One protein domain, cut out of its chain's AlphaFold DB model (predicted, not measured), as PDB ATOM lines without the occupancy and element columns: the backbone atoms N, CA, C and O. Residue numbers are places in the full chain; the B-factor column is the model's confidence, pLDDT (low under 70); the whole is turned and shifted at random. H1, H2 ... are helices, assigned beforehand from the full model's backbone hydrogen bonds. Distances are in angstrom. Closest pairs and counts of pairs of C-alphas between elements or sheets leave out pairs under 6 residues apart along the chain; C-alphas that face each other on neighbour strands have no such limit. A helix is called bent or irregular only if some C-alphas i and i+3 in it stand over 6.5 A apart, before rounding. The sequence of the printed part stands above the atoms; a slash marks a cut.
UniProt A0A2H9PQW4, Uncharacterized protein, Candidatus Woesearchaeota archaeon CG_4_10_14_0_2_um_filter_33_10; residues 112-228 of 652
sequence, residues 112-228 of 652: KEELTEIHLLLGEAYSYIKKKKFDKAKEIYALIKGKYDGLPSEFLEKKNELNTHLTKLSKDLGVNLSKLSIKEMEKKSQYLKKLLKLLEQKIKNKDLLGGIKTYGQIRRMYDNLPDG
ATOM      1  N   LYS A 112     -19.130  44.929  -3.725       78.44
ATOM      2  CA  LYS A 112     -18.236  44.152  -4.607       78.44
ATOM      3  C   LYS A 112     -17.750  42.882  -3.904       78.44
ATOM      4  O   LYS A 112     -17.641  41.847  -4.558       78.44
ATOM      5  N   GLU A 113     -17.532  42.964  -2.593       84.38
ATOM      6  CA  GLU A 113     -17.127  41.846  -1.733       84.38
ATOM      7  C   GLU A 113     -18.243  40.795  -1.607       84.38
ATOM      8  O   GLU A 113     -17.992  39.602  -1.787       84.38
ATOM      9  N   GLU A 114     -19.496  41.233  -1.440       88.19
ATOM     10  CA  GLU A 114     -20.674  40.348  -1.423       88.19
ATOM     11  C   GLU A 114     -20.805  39.522  -2.715       88.19
ATOM     12  O   GLU A 114     -21.131  38.333  -2.682       88.19
ATOM     13  N   LEU A 115     -20.502  40.121  -3.871       88.81
ATOM     14  CA  LEU A 115     -20.581  39.435  -5.162       88.81
ATOM     15  C   LEU A 115     -19.494  38.356  -5.307       88.81
ATOM     16  O   LEU A 115     -19.764  37.259  -5.798       88.81
ATOM     17  N   THR A 116     -18.268  38.652  -4.859       91.00
ATOM     18  CA  THR A 116     -17.177  37.665  -4.835       91.00
ATOM     19  C   THR A 116     -17.482  36.510  -3.891       91.00
ATOM     20  O   THR A 116     -17.220  35.356  -4.229       91.00
ATOM     21  N   GLU A 117     -18.103  36.794  -2.750       94.88
ATOM     22  CA  GLU A 117     -18.509  35.770  -1.797       94.88
ATOM     23  C   GLU A 117     -19.594  34.850  -2.379       94.88
ATOM     24  O   GLU A 117     -19.496  33.627  -2.267       94.88
ATOM     25  N   ILE A 118     -20.583  35.405  -3.092       94.56
ATOM     26  CA  ILE A 118     -21.597  34.613  -3.804       94.56
ATOM     27  C   ILE A 118     -20.946  33.675  -4.834       94.56
ATOM     28  O   ILE A 118     -21.343  32.513  -4.942       94.56
ATOM     29  N   HIS A 119     -19.935  34.131  -5.579       94.00
ATOM     30  CA  HIS A 119     -19.221  33.274  -6.531       94.00
ATOM     31  C   HIS A 119     -18.414  32.159  -5.854       94.00
ATOM     32  O   HIS A 119     -18.403  31.032  -6.358       94.00
ATOM     33  N   LEU A 120     -17.795  32.432  -4.702       95.62
ATOM     34  CA  LEU A 120     -17.127  31.404  -3.901       95.62
ATOM     35  C   LEU A 120     -18.128  30.348  -3.415       95.62
ATOM     36  O   LEU A 120     -17.897  29.154  -3.612       95.62
ATOM     37  N   LEU A 121     -19.278  30.779  -2.887       96.94
ATOM     38  CA  LEU A 121     -20.357  29.888  -2.453       96.94
ATOM     39  C   LEU A 121     -20.932  29.067  -3.618       96.94
ATOM     40  O   LEU A 121     -21.210  27.880  -3.454       96.94
ATOM     41  N   LEU A 122     -21.072  29.652  -4.815       96.19
ATOM     42  CA  LEU A 122     -21.470  28.921  -6.026       96.19
ATOM     43  C   LEU A 122     -20.464  27.807  -6.354       96.19
ATOM     44  O   LEU A 122     -20.864  26.665  -6.602       96.19
ATOM     45  N   GLY A 123     -19.164  28.114  -6.328       96.25
ATOM     46  CA  GLY A 123     -18.100  27.127  -6.523       96.25
ATOM     47  C   GLY A 123     -18.144  26.011  -5.476       96.25
ATOM     48  O   GLY A 123     -18.037  24.826  -5.812       96.25
ATOM     49  N   GLU A 124     -18.381  26.374  -4.216       97.50
ATOM     50  CA  GLU A 124     -18.496  25.436  -3.104       97.50
ATOM     51  C   GLU A 124     -19.710  24.507  -3.256       97.50
ATOM     52  O   GLU A 124     -19.562  23.283  -3.149       97.50
ATOM     53  N   ALA A 125     -20.882  25.056  -3.601       97.50
ATOM     54  CA  ALA A 125     -22.108  24.304  -3.867       97.50
ATOM     55  C   ALA A 125     -21.900  23.267  -4.979       97.50
ATOM     56  O   ALA A 125     -22.218  22.087  -4.805       97.50
ATOM     57  N   TYR A 126     -21.287  23.666  -6.100       96.88
ATOM     58  CA  TYR A 126     -20.939  22.739  -7.179       96.88
ATOM     59  C   TYR A 126     -19.925  21.678  -6.740       96.88
ATOM     60  O   TYR A 126     -20.009  20.525  -7.176       96.88
ATOM     61  N   SER A 127     -18.992  22.023  -5.847       97.06
ATOM     62  CA  SER A 127     -18.073  21.048  -5.255       97.06
ATOM     63  C   SER A 127     -18.826  19.994  -4.433       97.06
ATOM     64  O   SER A 127     -18.541  18.800  -4.556       97.06
ATOM     65  N   TYR A 128     -19.832  20.400  -3.650       97.75
ATOM     66  CA  TYR A 128     -20.641  19.476  -2.856       97.75
ATOM     67  C   TYR A 128     -21.544  18.600  -3.722       97.75
ATOM     68  O   TYR A 128     -21.664  17.406  -3.437       97.75
ATOM     69  N   ILE A 129     -22.093  19.137  -4.816       95.31
ATOM     70  CA  ILE A 129     -22.834  18.351  -5.815       95.31
ATOM     71  C   ILE A 129     -21.931  17.265  -6.414       95.31
ATOM     72  O   ILE A 129     -22.316  16.095  -6.430       95.31
ATOM     73  N   LYS A 130     -20.701  17.607  -6.830       95.12
ATOM     74  CA  LYS A 130     -19.721  16.624  -7.337       95.12
ATOM     75  C   LYS A 130     -19.379  15.555  -6.293       95.12
ATOM     76  O   LYS A 130     -19.263  14.379  -6.628       95.12
ATOM     77  N   LYS A 131     -19.276  15.949  -5.018       96.50
ATOM     78  CA  LYS A 131     -19.037  15.054  -3.870       96.50
ATOM     79  C   LYS A 131     -20.290  14.293  -3.400       96.50
ATOM     80  O   LYS A 131     -20.195  13.565  -2.415       96.50
ATOM     81  N   LYS A 132     -21.445  14.444  -4.066       95.75
ATOM     82  CA  LYS A 132     -22.746  13.842  -3.698       95.75
ATOM     83  C   LYS A 132     -23.245  14.208  -2.287       95.75
ATOM     84  O   LYS A 132     -24.004  13.454  -1.688       95.75
ATOM     85  N   LYS A 133     -22.831  15.359  -1.745       96.12
ATOM     86  CA  LYS A 133     -23.287  15.885  -0.445       96.12
ATOM     87  C   LYS A 133     -24.419  16.891  -0.662       96.12
ATOM     88  O   LYS A 133     -24.219  18.097  -0.540       96.12
ATOM     89  N   PHE A 134     -25.587  16.393  -1.061       94.06
ATOM     90  CA  PHE A 134     -26.669  17.248  -1.558       94.06
ATOM     91  C   PHE A 134     -27.339  18.107  -0.482       94.06
ATOM     92  O   PHE A 134     -27.745  19.219  -0.802       94.06
ATOM     93  N   ASP A 135     -27.391  17.654   0.773       94.00
ATOM     94  CA  ASP A 135     -27.963  18.445   1.876       94.00
ATOM     95  C   ASP A 135     -27.173  19.741   2.086       94.00
ATOM     96  O   ASP A 135     -27.734  20.833   2.040       94.00
ATOM     97  N   LYS A 136     -25.838  19.636   2.138       96.25
ATOM     98  CA  LYS A 136     -24.934  20.797   2.211       96.25
ATOM     99  C   LYS A 136     -25.054  21.707   0.992       96.25
ATOM    100  O   LYS A 136     -25.047  22.926   1.116       96.25
ATOM    101  N   ALA A 137     -25.186  21.127  -0.202       96.62
ATOM    102  CA  ALA A 137     -25.396  21.914  -1.416       96.62
ATOM    103  C   ALA A 137     -26.734  22.676  -1.385       96.62
ATOM    104  O   ALA A 137     -26.804  23.799  -1.879       96.62
ATOM    105  N   LYS A 138     -27.782  22.092  -0.789       95.81
ATOM    106  CA  LYS A 138     -29.099  22.718  -0.615       95.81
ATOM    107  C   LYS A 138     -29.061  23.851   0.413       95.81
ATOM    108  O   LYS A 138     -29.650  24.899   0.161       95.81
ATOM    109  N   GLU A 139     -28.347  23.665   1.521       96.62
ATOM    110  CA  GLU A 139     -28.096  24.715   2.519       96.62
ATOM    111  C   GLU A 139     -27.366  25.906   1.889       96.62
ATOM    112  O   GLU A 139     -27.837  27.038   1.976       96.62
ATOM    113  N   ILE A 140     -26.274  25.651   1.161       97.31
ATOM    114  CA  ILE A 140     -25.515  26.710   0.480       97.31
ATOM    115  C   ILE A 140     -26.359  27.385  -0.602       97.31
ATOM    116  O   ILE A 140     -26.328  28.605  -0.724       97.31
ATOM    117  N   TYR A 141     -27.167  26.634  -1.353       96.81
ATOM    118  CA  TYR A 141     -28.107  27.221  -2.307       96.81
ATOM    119  C   TYR A 141     -29.097  28.180  -1.626       96.81
ATOM    120  O   TYR A 141     -29.336  29.270  -2.144       96.81
ATOM    121  N   ALA A 142     -29.638  27.816  -0.458       96.62
ATOM    122  CA  ALA A 142     -30.526  28.690   0.308       96.62
ATOM    123  C   ALA A 142     -29.810  29.966   0.782       96.62
ATOM    124  O   ALA A 142     -30.375  31.053   0.671       96.62
ATOM    125  N   LEU A 143     -28.552  29.850   1.228       96.44
ATOM    126  CA  LEU A 143     -27.714  30.997   1.597       96.44
ATOM    127  C   LEU A 143     -27.449  31.922   0.403       96.44
ATOM    128  O   LEU A 143     -27.637  33.133   0.512       96.44
ATOM    129  N   ILE A 144     -27.062  31.362  -0.749       96.31
ATOM    130  CA  ILE A 144     -26.834  32.138  -1.976       96.31
ATOM    131  C   ILE A 144     -28.121  32.847  -2.393       96.31
ATOM    132  O   ILE A 144     -28.079  34.026  -2.731       96.31
ATOM    133  N   LYS A 145     -29.264  32.152  -2.346       96.06
ATOM    134  CA  LYS A 145     -30.563  32.726  -2.700       96.06
ATOM    135  C   LYS A 145     -30.931  33.897  -1.783       96.06
ATOM    136  O   LYS A 145     -31.299  34.949  -2.288       96.06
ATOM    137  N   GLY A 146     -30.742  33.755  -0.470       95.50
ATOM    138  CA  GLY A 146     -30.968  34.844   0.484       95.50
ATOM    139  C   GLY A 146     -30.086  36.068   0.212       95.50
ATOM    140  O   GLY A 146     -30.587  37.191   0.193       95.50
ATOM    141  N   LYS A 147     -28.793  35.861  -0.077       95.00
ATOM    142  CA  LYS A 147     -27.875  36.953  -0.454       95.00
ATOM    143  C   LYS A 147     -28.260  37.604  -1.784       95.00
ATOM    144  O   LYS A 147     -28.234  38.823  -1.902       95.00
ATOM    145  N   TYR A 148     -28.656  36.802  -2.768       94.06
ATOM    146  CA  TYR A 148     -29.119  37.264  -4.075       94.06
ATOM    147  C   TYR A 148     -30.392  38.121  -3.984       94.06
ATOM    148  O   TYR A 148     -30.483  39.165  -4.637       94.06
ATOM    149  N   ASP A 149     -31.358  37.712  -3.158       93.88
ATOM    150  CA  ASP A 149     -32.610  38.444  -2.952       93.88
ATOM    151  C   ASP A 149     -32.353  39.819  -2.302       93.88
ATOM    152  O   ASP A 149     -33.039  40.789  -2.628       93.88
ATOM    153  N   GLY A 150     -31.303  39.933  -1.476       92.44
ATOM    154  CA  GLY A 150     -30.845  41.184  -0.860       92.44
ATOM    155  C   GLY A 150     -30.087  42.151  -1.784       92.44
ATOM    156  O   GLY A 150     -29.829  43.288  -1.384       92.44
ATOM    157  N   LEU A 151     -29.735  41.752  -3.014       90.38
ATOM    158  CA  LEU A 151     -28.971  42.612  -3.926       90.38
ATOM    159  C   LEU A 151     -29.816  43.791  -4.465       90.38
ATOM    160  O   LEU A 151     -30.926  43.557  -4.970       90.38
ATOM    161  N   PRO A 152     -29.284  45.038  -4.458       89.44
ATOM    162  CA  PRO A 152     -29.976  46.227  -4.964       89.44
ATOM    163  C   PRO A 152     -30.330  46.133  -6.452       89.44
ATOM    164  O   PRO A 152     -29.601  45.529  -7.239       89.44
ATOM    165  N   SER A 153     -31.397  46.817  -6.865       87.12
ATOM    166  CA  SER A 153     -31.849  46.878  -8.265       87.12
ATOM    167  C   SER A 153     -30.819  47.482  -9.230       87.12
ATOM    168  O   SER A 153     -30.798  47.111 -10.398       87.12
ATOM    169  N   GLU A 154     -29.923  48.347  -8.743       87.88
ATOM    170  CA  GLU A 154     -28.818  48.946  -9.514       87.88
ATOM    171  C   GLU A 154     -27.825  47.907 -10.072       87.88
ATOM    172  O   GLU A 154     -27.084  48.196 -11.005       87.88
ATOM    173  N   PHE A 155     -27.810  46.683  -9.532       87.06
ATOM    174  CA  PHE A 155     -26.944  45.583  -9.974       87.06
ATOM    175  C   PHE A 155     -27.620  44.687 -11.019       87.06
ATOM    176  O   PHE A 155     -27.316  43.500 -11.093       87.06
ATOM    177  N   LEU A 156     -28.544  45.227 -11.817       86.19
ATOM    178  CA  LEU A 156     -29.434  44.446 -12.678       86.19
ATOM    179  C   LEU A 156     -28.694  43.460 -13.597       86.19
ATOM    180  O   LEU A 156     -29.060  42.290 -13.653       86.19
ATOM    181  N   GLU A 157     -27.620  43.898 -14.259       88.25
ATOM    182  CA  GLU A 157     -26.820  43.047 -15.154       88.25
ATOM    183  C   GLU A 157     -26.180  41.868 -14.407       88.25
ATOM    184  O   GLU A 157     -26.395  40.709 -14.759       88.25
ATOM    185  N   LYS A 158     -25.485  42.145 -13.299       89.81
ATOM    186  CA  LYS A 158     -24.860  41.115 -12.451       89.81
ATOM    187  C   LYS A 158     -25.891  40.208 -11.785       89.81
ATOM    188  O   LYS A 158     -25.647  39.019 -11.592       89.81
ATOM    189  N   LYS A 159     -27.056  40.754 -11.436       91.25
ATOM    190  CA  LYS A 159     -28.186  39.999 -10.898       91.25
ATOM    191  C   LYS A 159     -28.719  39.037 -11.958       91.25
ATOM    192  O   LYS A 159     -28.950  37.878 -11.644       91.25
ATOM    193  N   ASN A 160     -28.811  39.452 -13.220       91.50
ATOM    194  CA  ASN A 160     -29.190  38.562 -14.316       91.50
ATOM    195  C   ASN A 160     -28.165  37.435 -14.517       91.50
ATOM    196  O   ASN A 160     -28.559  36.273 -14.603       91.50
ATOM    197  N   GLU A 161     -26.865  37.738 -14.508       93.12
ATOM    198  CA  GLU A 161     -25.809  36.716 -14.576       93.12
ATOM    199  C   GLU A 161     -25.912  35.721 -13.411       93.12
ATOM    200  O   GLU A 161     -26.003  34.509 -13.626       93.12
ATOM    201  N   LEU A 162     -25.997  36.214 -12.173       93.56
ATOM    202  CA  LEU A 162     -26.183  35.376 -10.988       93.56
ATOM    203  C   LEU A 162     -27.467  34.551 -11.061       93.56
ATOM    204  O   LEU A 162     -27.458  33.387 -10.673       93.56
ATOM    205  N   ASN A 163     -28.545  35.107 -11.607       93.88
ATOM    206  CA  ASN A 163     -29.793  34.388 -11.810       93.88
ATOM    207  C   ASN A 163     -29.624  33.223 -12.794       93.88
ATOM    208  O   ASN A 163     -30.152  32.136 -12.553       93.88
ATOM    209  N   THR A 164     -28.851  33.397 -13.874       95.31
ATOM    210  CA  THR A 164     -28.549  32.282 -14.790       95.31
ATOM    211  C   THR A 164     -27.753  31.179 -14.091       95.31
ATOM    212  O   THR A 164     -28.089  29.999 -14.229       95.31
ATOM    213  N   HIS A 165     -26.763  31.545 -13.269       95.56
ATOM    214  CA  HIS A 165     -25.995  30.594 -12.465       95.56
ATOM    215  C   HIS A 165     -26.849  29.900 -11.401       95.56
ATOM    216  O   HIS A 165     -26.748  28.685 -11.253       95.56
ATOM    217  N   LEU A 166     -27.723  30.627 -10.704       95.25
ATOM    218  CA  LEU A 166     -28.648  30.079  -9.711       95.25
ATOM    219  C   LEU A 166     -29.672  29.142 -10.344       95.25
ATOM    220  O   LEU A 166     -29.932  28.066  -9.811       95.25
ATOM    221  N   THR A 167     -30.206  29.506 -11.509       95.75
ATOM    222  CA  THR A 167     -31.130  28.664 -12.277       95.75
ATOM    223  C   THR A 167     -30.437  27.379 -12.719       95.75
ATOM    224  O   THR A 167     -30.981  26.287 -12.547       95.75
ATOM    225  N   LYS A 168     -29.204  27.486 -13.232       96.62
ATOM    226  CA  LYS A 168     -28.387  26.326 -13.604       96.62
ATOM    227  C   LYS A 168     -28.077  25.453 -12.389       96.62
ATOM    228  O   LYS A 168     -28.285  24.247 -12.458       96.62
ATOM    229  N   LEU A 169     -27.666  26.046 -11.269       95.06
ATOM    230  CA  LEU A 169     -27.389  25.337 -10.019       95.06
ATOM    231  C   LEU A 169     -28.639  24.628  -9.489       95.06
ATOM    232  O   LEU A 169     -28.562  23.455  -9.146       95.06
ATOM    233  N   SER A 170     -29.796  25.295  -9.475       95.94
ATOM    234  CA  SER A 170     -31.075  24.702  -9.067       95.94
ATOM    235  C   SER A 170     -31.463  23.533  -9.970       95.94
ATOM    236  O   SER A 170     -31.917  22.498  -9.479       95.94
ATOM    237  N   LYS A 171     -31.273  23.668 -11.288       96.75
ATOM    238  CA  LYS A 171     -31.533  22.599 -12.258       96.75
ATOM    239  C   LYS A 171     -30.589  21.417 -12.041       96.75
ATOM    240  O   LYS A 171     -31.052  20.282 -11.952       96.75
ATOM    241  N   ASP A 172     -29.291  21.672 -11.909       95.25
ATOM    242  CA  ASP A 172     -28.272  20.644 -11.697       95.25
ATOM    243  C   ASP A 172     -28.472  19.929 -10.352       95.25
ATOM    244  O   ASP A 172     -28.380  18.701 -10.278       95.25
ATOM    245  N   LEU A 173     -28.794  20.673  -9.290       93.88
ATOM    246  CA  LEU A 173     -29.117  20.127  -7.975       93.88
ATOM    247  C   LEU A 173     -30.386  19.270  -8.045       93.88
ATOM    248  O   LEU A 173     -30.369  18.137  -7.575       93.88
ATOM    249  N   GLY A 174     -31.446  19.758  -8.694       94.12
ATOM    250  CA  GLY A 174     -32.700  19.025  -8.882       94.12
ATOM    251  C   GLY A 174     -32.528  17.725  -9.674       94.12
ATOM    252  O   GLY A 174     -33.031  16.683  -9.259       94.12
ATOM    253  N   VAL A 175     -31.764  17.749 -10.772       94.81
ATOM    254  CA  VAL A 175     -31.470  16.555 -11.590       94.81
ATOM    255  C   VAL A 175     -30.620  15.537 -10.825       94.81
ATOM    256  O   VAL A 175     -30.828  14.332 -10.960       94.81
ATOM    257  N   ASN A 176     -29.642  15.976 -10.031       94.31
ATOM    258  CA  ASN A 176     -28.815  15.047  -9.260       94.31
ATOM    259  C   ASN A 176     -29.548  14.491  -8.029       94.31
ATOM    260  O   ASN A 176     -29.403  13.301  -7.739       94.31
ATOM    261  N   LEU A 177     -30.364  15.306  -7.354       92.81
ATOM    262  CA  LEU A 177     -31.247  14.864  -6.273       92.81
ATOM    263  C   LEU A 177     -32.255  13.835  -6.775       92.81
ATOM    264  O   LEU A 177     -32.349  12.761  -6.190       92.81
ATOM    265  N   SER A 178     -32.935  14.092  -7.898       93.06
ATOM    266  CA  SER A 178     -33.883  13.127  -8.466       93.06
ATOM    267  C   SER A 178     -33.199  11.808  -8.831       93.06
ATOM    268  O   SER A 178     -33.702  10.744  -8.479       93.06
ATOM    269  N   LYS A 179     -31.998  11.848  -9.428       95.06
ATOM    270  CA  LYS A 179     -31.188  10.643  -9.690       95.06
ATOM    271  C   LYS A 179     -30.832   9.875  -8.415       95.06
ATOM    272  O   LYS A 179     -30.840   8.645  -8.440       95.06
ATOM    273  N   LEU A 180     -30.487  10.562  -7.323       93.44
ATOM    274  CA  LEU A 180     -30.211   9.911  -6.039       93.44
ATOM    275  C   LEU A 180     -31.483   9.275  -5.467       93.44
ATOM    276  O   LEU A 180     -31.457   8.094  -5.123       93.44
ATOM    277  N   SER A 181     -32.587  10.022  -5.426       92.69
ATOM    278  CA  SER A 181     -33.869   9.545  -4.908       92.69
ATOM    279  C   SER A 181     -34.406   8.359  -5.713       92.69
ATOM    280  O   SER A 181     -34.922   7.425  -5.112       92.69
ATOM    281  N   ILE A 182     -34.213   8.326  -7.041       95.88
ATOM    282  CA  ILE A 182     -34.553   7.166  -7.888       95.88
ATOM    283  C   ILE A 182     -33.761   5.928  -7.446       95.88
ATOM    284  O   ILE A 182     -34.347   4.870  -7.228       95.88
ATOM    285  N   LYS A 183     -32.439   6.052  -7.263       95.81
ATOM    286  CA  LYS A 183     -31.586   4.931  -6.824       95.81
ATOM    287  C   LYS A 183     -31.941   4.447  -5.421       95.81
ATOM    288  O   LYS A 183     -31.939   3.246  -5.154       95.81
ATOM    289  N   GLU A 184     -32.227   5.375  -4.514       95.81
ATOM    290  CA  GLU A 184     -32.646   5.048  -3.155       95.81
ATOM    291  C   GLU A 184     -34.009   4.347  -3.145       95.81
ATOM    292  O   GLU A 184     -34.163   3.314  -2.488       95.81
ATOM    293  N   MET A 185     -34.967   4.865  -3.919       96.56
ATOM    294  CA  MET A 185     -36.287   4.271  -4.099       96.56
ATOM    295  C   MET A 185     -36.179   2.854  -4.663       96.56
ATOM    296  O   MET A 185     -36.809   1.938  -4.141       96.56
ATOM    297  N   GLU A 186     -35.338   2.636  -5.673       96.81
ATOM    298  CA  GLU A 186     -35.112   1.312  -6.253       96.81
ATOM    299  C   GLU A 186     -34.536   0.332  -5.221       96.81
ATOM    300  O   GLU A 186     -35.083  -0.756  -5.025       96.81
ATOM    301  N   LYS A 187     -33.490   0.737  -4.487       97.38
ATOM    302  CA  LYS A 187     -32.869  -0.092  -3.443       97.38
ATOM    303  C   LYS A 187     -33.867  -0.460  -2.341       97.38
ATOM    304  O   LYS A 187     -33.972  -1.631  -1.968       97.38
ATOM    305  N   LYS A 188     -34.611   0.523  -1.820       97.75
ATOM    306  CA  LYS A 188     -35.617   0.301  -0.770       97.75
ATOM    307  C   LYS A 188     -36.788  -0.539  -1.286       97.75
ATOM    308  O   LYS A 188     -37.210  -1.459  -0.592       97.75
ATOM    309  N   SER A 189     -37.254  -0.307  -2.515       97.19
ATOM    310  CA  SER A 189     -38.311  -1.101  -3.158       97.19
ATOM    311  C   SER A 189     -37.899  -2.565  -3.332       97.19
ATOM    312  O   SER A 189     -38.671  -3.463  -3.001       97.19
ATOM    313  N   GLN A 190     -36.672  -2.838  -3.782       97.62
ATOM    314  CA  GLN A 190     -36.159  -4.207  -3.901       97.62
ATOM    315  C   GLN A 190     -36.102  -4.920  -2.546       97.62
ATOM    316  O   GLN A 190     -36.493  -6.084  -2.443       97.62
ATOM    317  N   TYR A 191     -35.645  -4.234  -1.497       97.81
ATOM    318  CA  TYR A 191     -35.646  -4.796  -0.149       97.81
ATOM    319  C   TYR A 191     -37.070  -5.052   0.362       97.81
ATOM    320  O   TYR A 191     -37.351  -6.134   0.876       97.81
ATOM    321  N   LEU A 192     -37.992  -4.115   0.132       97.94
ATOM    322  CA  LEU A 192     -39.397  -4.277   0.492       97.94
ATOM    323  C   LEU A 192     -40.028  -5.483  -0.217       97.94
ATOM    324  O   LEU A 192     -40.714  -6.270   0.420       97.94
ATOM    325  N   LYS A 193     -39.727  -5.701  -1.504       98.06
ATOM    326  CA  LYS A 193     -40.161  -6.897  -2.250       98.06
ATOM    327  C   LYS A 193     -39.645  -8.198  -1.627       98.06
ATOM    328  O   LYS A 193     -40.380  -9.182  -1.587       98.06
ATOM    329  N   LYS A 194     -38.412  -8.216  -1.103       98.31
ATOM    330  CA  LYS A 194     -37.883  -9.378  -0.362       98.31
ATOM    331  C   LYS A 194     -38.669  -9.623   0.927       98.31
ATOM    332  O   LYS A 194     -39.008 -10.770   1.204       98.31
ATOM    333  N   LEU A 195     -38.992  -8.566   1.676       98.25
ATOM    334  CA  LEU A 195     -39.818  -8.678   2.881       98.25
ATOM    335  C   LEU A 195     -41.245  -9.143   2.563       98.25
ATOM    336  O   LEU A 195     -41.770  -9.987   3.280       98.25
ATOM    337  N   LEU A 196     -41.852  -8.655   1.478       98.06
ATOM    338  CA  LEU A 196     -43.176  -9.095   1.024       98.06
ATOM    339  C   LEU A 196     -43.182 -10.595   0.696       98.06
ATOM    340  O   LEU A 196     -44.056 -11.315   1.164       98.06
ATOM    341  N   LYS A 197     -42.158 -11.092  -0.011       98.38
ATOM    342  CA  LYS A 197     -42.003 -12.529  -0.289       98.38
ATOM    343  C   LYS A 197     -41.802 -13.354   0.988       98.38
ATOM    344  O   LYS A 197     -42.316 -14.465   1.104       98.38
ATOM    345  N   LEU A 198     -41.054 -12.821   1.954       98.31
ATOM    346  CA  LEU A 198     -40.893 -13.460   3.259       98.31
ATOM    347  C   LEU A 198     -42.234 -13.523   4.003       98.31
ATOM    348  O   LEU A 198     -42.571 -14.569   4.549       98.31
ATOM    349  N   LEU A 199     -43.020 -12.444   3.983       98.19
ATOM    350  CA  LEU A 199     -44.355 -12.412   4.577       98.19
ATOM    351  C   LEU A 199     -45.295 -13.425   3.907       98.19
ATOM    352  O   LEU A 199     -45.956 -14.179   4.613       98.19
ATOM    353  N   GLU A 200     -45.301 -13.511   2.575       98.25
ATOM    354  CA  GLU A 200     -46.038 -14.543   1.824       98.25
ATOM    355  C   GLU A 200     -45.678 -15.956   2.298       98.25
ATOM    356  O   GLU A 200     -46.557 -16.783   2.540       98.25
ATOM    357  N   GLN A 201     -44.385 -16.238   2.484       98.44
ATOM    358  CA  GLN A 201     -43.924 -17.529   2.994       98.44
ATOM    359  C   GLN A 201     -44.405 -17.784   4.429       98.44
ATOM    360  O   GLN A 201     -44.815 -18.899   4.751       98.44
ATOM    361  N   LYS A 202     -44.378 -16.764   5.294       98.12
ATOM    362  CA  LYS A 202     -44.864 -16.858   6.679       98.12
ATOM    363  C   LYS A 202     -46.367 -17.121   6.741       98.12
ATOM    364  O   LYS A 202     -46.785 -18.008   7.479       98.12
ATOM    365  N   ILE A 203     -47.147 -16.440   5.901       98.00
ATOM    366  CA  ILE A 203     -48.587 -16.670   5.722       98.00
ATOM    367  C   ILE A 203     -48.836 -18.106   5.245       98.00
ATOM    368  O   ILE A 203     -49.624 -18.826   5.853       98.00
ATOM    369  N   LYS A 204     -48.114 -18.572   4.215       97.94
ATOM    370  CA  LYS A 204     -48.245 -19.944   3.695       97.94
ATOM    371  C   LYS A 204     -47.962 -21.007   4.763       97.94
ATOM    372  O   LYS A 204     -48.624 -22.039   4.791       97.94
ATOM    373  N   ASN A 205     -47.007 -20.737   5.646       97.75
ATOM    374  CA  ASN A 205     -46.636 -21.629   6.743       97.75
ATOM    375  C   ASN A 205     -47.515 -21.463   7.996       97.75
ATOM    376  O   ASN A 205     -47.245 -22.119   8.998       97.75
ATOM    377  N   LYS A 206     -48.529 -20.583   7.966       97.56
ATOM    378  CA  LYS A 206     -49.347 -20.197   9.128       97.56
ATOM    379  C   LYS A 206     -48.523 -19.727  10.345       97.56
ATOM    380  O   LYS A 206     -48.953 -19.872  11.486       97.56
ATOM    381  N   ASP A 207     -47.346 -19.139  10.121       97.75
ATOM    382  CA  ASP A 207     -46.503 -18.555  11.176       97.75
ATOM    383  C   ASP A 207     -46.971 -17.123  11.479       97.75
ATOM    384  O   ASP A 207     -46.456 -16.150  10.915       97.75
ATOM    385  N   LEU A 208     -47.982 -16.996  12.346       96.69
ATOM    386  CA  LEU A 208     -48.607 -15.713  12.676       96.69
ATOM    387  C   LEU A 208     -47.614 -14.725  13.304       96.69
ATOM    388  O   LEU A 208     -47.526 -13.578  12.861       96.69
ATOM    389  N   LEU A 209     -46.850 -15.155  14.314       96.75
ATOM    390  CA  LEU A 209     -45.910 -14.286  15.032       96.75
ATOM    391  C   LEU A 209     -44.804 -13.776  14.100       96.75
ATOM    392  O   LEU A 209     -44.519 -12.574  14.062       96.75
ATOM    393  N   GLY A 210     -44.220 -14.671  13.296       97.56
ATOM    394  CA  GLY A 210     -43.250 -14.297  12.272       97.56
ATOM    395  C   GLY A 210     -43.851 -13.368  11.212       97.56
ATOM    396  O   GLY A 210     -43.192 -12.414  10.785       97.56
ATOM    397  N   GLY A 211     -45.107 -13.602  10.826       97.81
ATOM    398  CA  GLY A 211     -45.867 -12.757   9.906       97.81
ATOM    399  C   GLY A 211     -46.068 -11.333  10.432       97.81
ATOM    400  O   GLY A 211     -45.695 -10.380   9.751       97.81
ATOM    401  N   ILE A 212     -46.560 -11.174  11.665       97.31
ATOM    402  CA  ILE A 212     -46.771  -9.864  12.309       97.31
ATOM    403  C   ILE A 212     -45.455  -9.083  12.402       97.31
ATOM    404  O   ILE A 212     -45.400  -7.908  12.030       97.31
ATOM    405  N   LYS A 213     -44.370  -9.737  12.839       97.88
ATOM    406  CA  LYS A 213     -43.044  -9.107  12.928       97.88
ATOM    407  C   LYS A 213     -42.561  -8.614  11.562       97.88
ATOM    408  O   LYS A 213     -42.113  -7.473  11.442       97.88
ATOM    409  N   THR A 214     -42.687  -9.452  10.533       98.31
ATOM    410  CA  THR A 214     -42.287  -9.116   9.155       98.31
ATOM    411  C   THR A 214     -43.147  -7.980   8.592       98.31
ATOM    412  O   THR A 214     -42.617  -7.040   8.003       98.31
ATOM    413  N   TYR A 215     -44.459  -7.994   8.839       98.12
ATOM    414  CA  TYR A 215     -45.367  -6.910   8.458       98.12
ATOM    415  C   TYR A 215     -44.986  -5.575   9.122       98.12
ATOM    416  O   TYR A 215     -44.936  -4.537   8.462       98.12
ATOM    417  N   GLY A 216     -44.614  -5.594  10.406       97.00
ATOM    418  CA  GLY A 216     -44.106  -4.410  11.102       97.00
ATOM    419  C   GLY A 216     -42.806  -3.851  10.504       97.00
ATOM    420  O   GLY A 216     -42.596  -2.636  10.507       97.00
ATOM    421  N   GLN A 217     -41.932  -4.707   9.963       97.81
ATOM    422  CA  GLN A 217     -40.738  -4.276   9.218       97.81
ATOM    423  C   GLN A 217     -41.106  -3.671   7.859       97.81
ATOM    424  O   GLN A 217     -40.576  -2.623   7.494       97.81
ATOM    425  N   ILE A 218     -42.041  -4.293   7.135       98.00
ATOM    426  CA  ILE A 218     -42.568  -3.789   5.859       98.00
ATOM    427  C   ILE A 218     -43.136  -2.381   6.036       98.00
ATOM    428  O   ILE A 218     -42.772  -1.490   5.275       98.00
ATOM    429  N   ARG A 219     -43.964  -2.160   7.065       97.56
ATOM    430  CA  ARG A 219     -44.565  -0.850   7.348       97.56
ATOM    431  C   ARG A 219     -43.506   0.223   7.596       97.56
ATOM    432  O   ARG A 219     -43.485   1.225   6.895       97.56
ATOM    433  N   ARG A 220     -42.551  -0.043   8.496       97.31
ATOM    434  CA  ARG A 220     -41.424   0.869   8.766       97.31
ATOM    435  C   ARG A 220     -40.610   1.184   7.511       97.31
ATOM    436  O   ARG A 220     -40.183   2.317   7.323       97.31
ATOM    437  N   MET A 221     -40.371   0.196   6.651       97.44
ATOM    438  CA  MET A 221     -39.640   0.413   5.401       97.44
ATOM    439  C   MET A 221     -40.449   1.213   4.376       97.44
ATOM    440  O   MET A 221     -39.866   2.042   3.679       97.44
ATOM    441  N   TYR A 222     -41.760   0.982   4.293       97.38
ATOM    442  CA  TYR A 222     -42.675   1.713   3.417       97.38
ATOM    443  C   TYR A 222     -42.781   3.194   3.811       97.38
ATOM    444  O   TYR A 222     -42.655   4.062   2.949       97.38
ATOM    445  N   ASP A 223     -42.914   3.480   5.109       96.62
ATOM    446  CA  ASP A 223     -43.001   4.849   5.643       96.62
ATOM    447  C   ASP A 223     -41.721   5.664   5.365       96.62
ATOM    448  O   ASP A 223     -41.766   6.881   5.220       96.62
ATOM    449  N   ASN A 224     -40.578   4.986   5.215       96.69
ATOM    450  CA  ASN A 224     -39.277   5.588   4.913       96.69
ATOM    451  C   ASN A 224     -38.961   5.686   3.404       96.69
ATOM    452  O   ASN A 224     -37.805   5.927   3.032       96.69
ATOM    453  N   LEU A 225     -39.923   5.440   2.509       97.12
ATOM    454  CA  LEU A 225     -39.703   5.561   1.063       97.12
ATOM    455  C   LEU A 225     -39.637   7.039   0.624       97.12
ATOM    456  O   LEU A 225     -40.480   7.823   1.067       97.12
ATOM    457  N   PRO A 226     -38.718   7.417  -0.292       95.50
ATOM    458  CA  PRO A 226     -38.609   8.788  -0.794       95.50
ATOM    459  C   PRO A 226     -39.926   9.320  -1.368       95.50
ATOM    460  O   PRO A 226     -40.705   8.576  -1.967       95.50
ATOM    461  N   ASP A 227     -40.168  10.616  -1.216       93.75
ATOM    462  CA  ASP A 227     -41.332  11.280  -1.805       93.75
ATOM    463  C   ASP A 227     -41.171  11.518  -3.312       93.75
ATOM    464  O   ASP A 227     -40.090  11.361  -3.875       93.75
ATOM    465  N   GLY A 228     -42.275  11.852  -3.987       93.12
ATOM    466  CA  GLY A 228     -42.310  12.039  -5.444       93.12
ATOM    467  C   GLY A 228     -42.499  10.753  -6.265       93.12
ATOM    468  O   GLY A 228     -42.633  10.835  -7.480       93.12
TER     469      GLY A 228
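This is residues 112 to 228 of the 652 residues of an uncharacterized protein of Candidatus Woesearchaeota archaeon CG_4_10_14_0_2_um_filter_33_10 (UniProt A0A2H9PQW4). One very long helix, H3, makes the length of an extended rod; the hairpin of H1 and H2 packs on its earlier half, and H4 folds back along its far end. H1, H2 and H3 make an up-and-down bundle, each helix running against the one before. The printed part has 117 residues with four named helices, H1 to H4 in that order, and no named strand: all helix. The whole is extended, with a radius of gyration of the C-alphas of 22.6 A and spans of 74 by 21 by 18 A.

Find C-alpha 112 at (-18.236, 44.152, -4.607); from there H1 runs over residues 112 to 130, 27.7 A. H2, residues 134 to 149, covers 22.1 A. H3 starts at C-alpha 153, at (-31.849, 46.878, -8.265), and reaches residue 204, 69.8 A on; it is irregular, with C-alphas 154 and 157 8.4 A apart, and has a kink of 52 degrees near residue 160. H4, residues 208 to 223, covers 22.4 A and ends at (-43.001, 4.849, 5.643).

Begin with H1 and H2, a hairpin at a shallow tilt of 21 degrees; their closest C-alphas, of Ala 125 and Ala 137, are 4.7 A apart. H3 is the hub, touching three helices. Its residues 169 to 176 touch H1, running the same way; the closest C-alphas are Ile 129 and Leu 173, 6.9 A. H2 and H3 form a hairpin at 27 degrees, closest at C-alphas Phe 134 and Leu 177, 7.0 A. With residues 188 to 203 H3 touches H4, a hairpin at 9 degrees; C-alphas Lys 202 and Gly 211 come closest, 5.3 A. H4 is apart from H1 and H2. Every O i to N i+4 pair is within hydrogen-bond range in H1, H2 and H4, and 46 of 48 in H3.

Look at Glu 154 and Asn 205, whose C-alphas are the farthest apart, 74.6 A. Residues 152 to 157, of which 153 to 157 belong to H3, stand free. The three links are tight, the printed part has no cut, and no printed residue is under 70 in pLDDT.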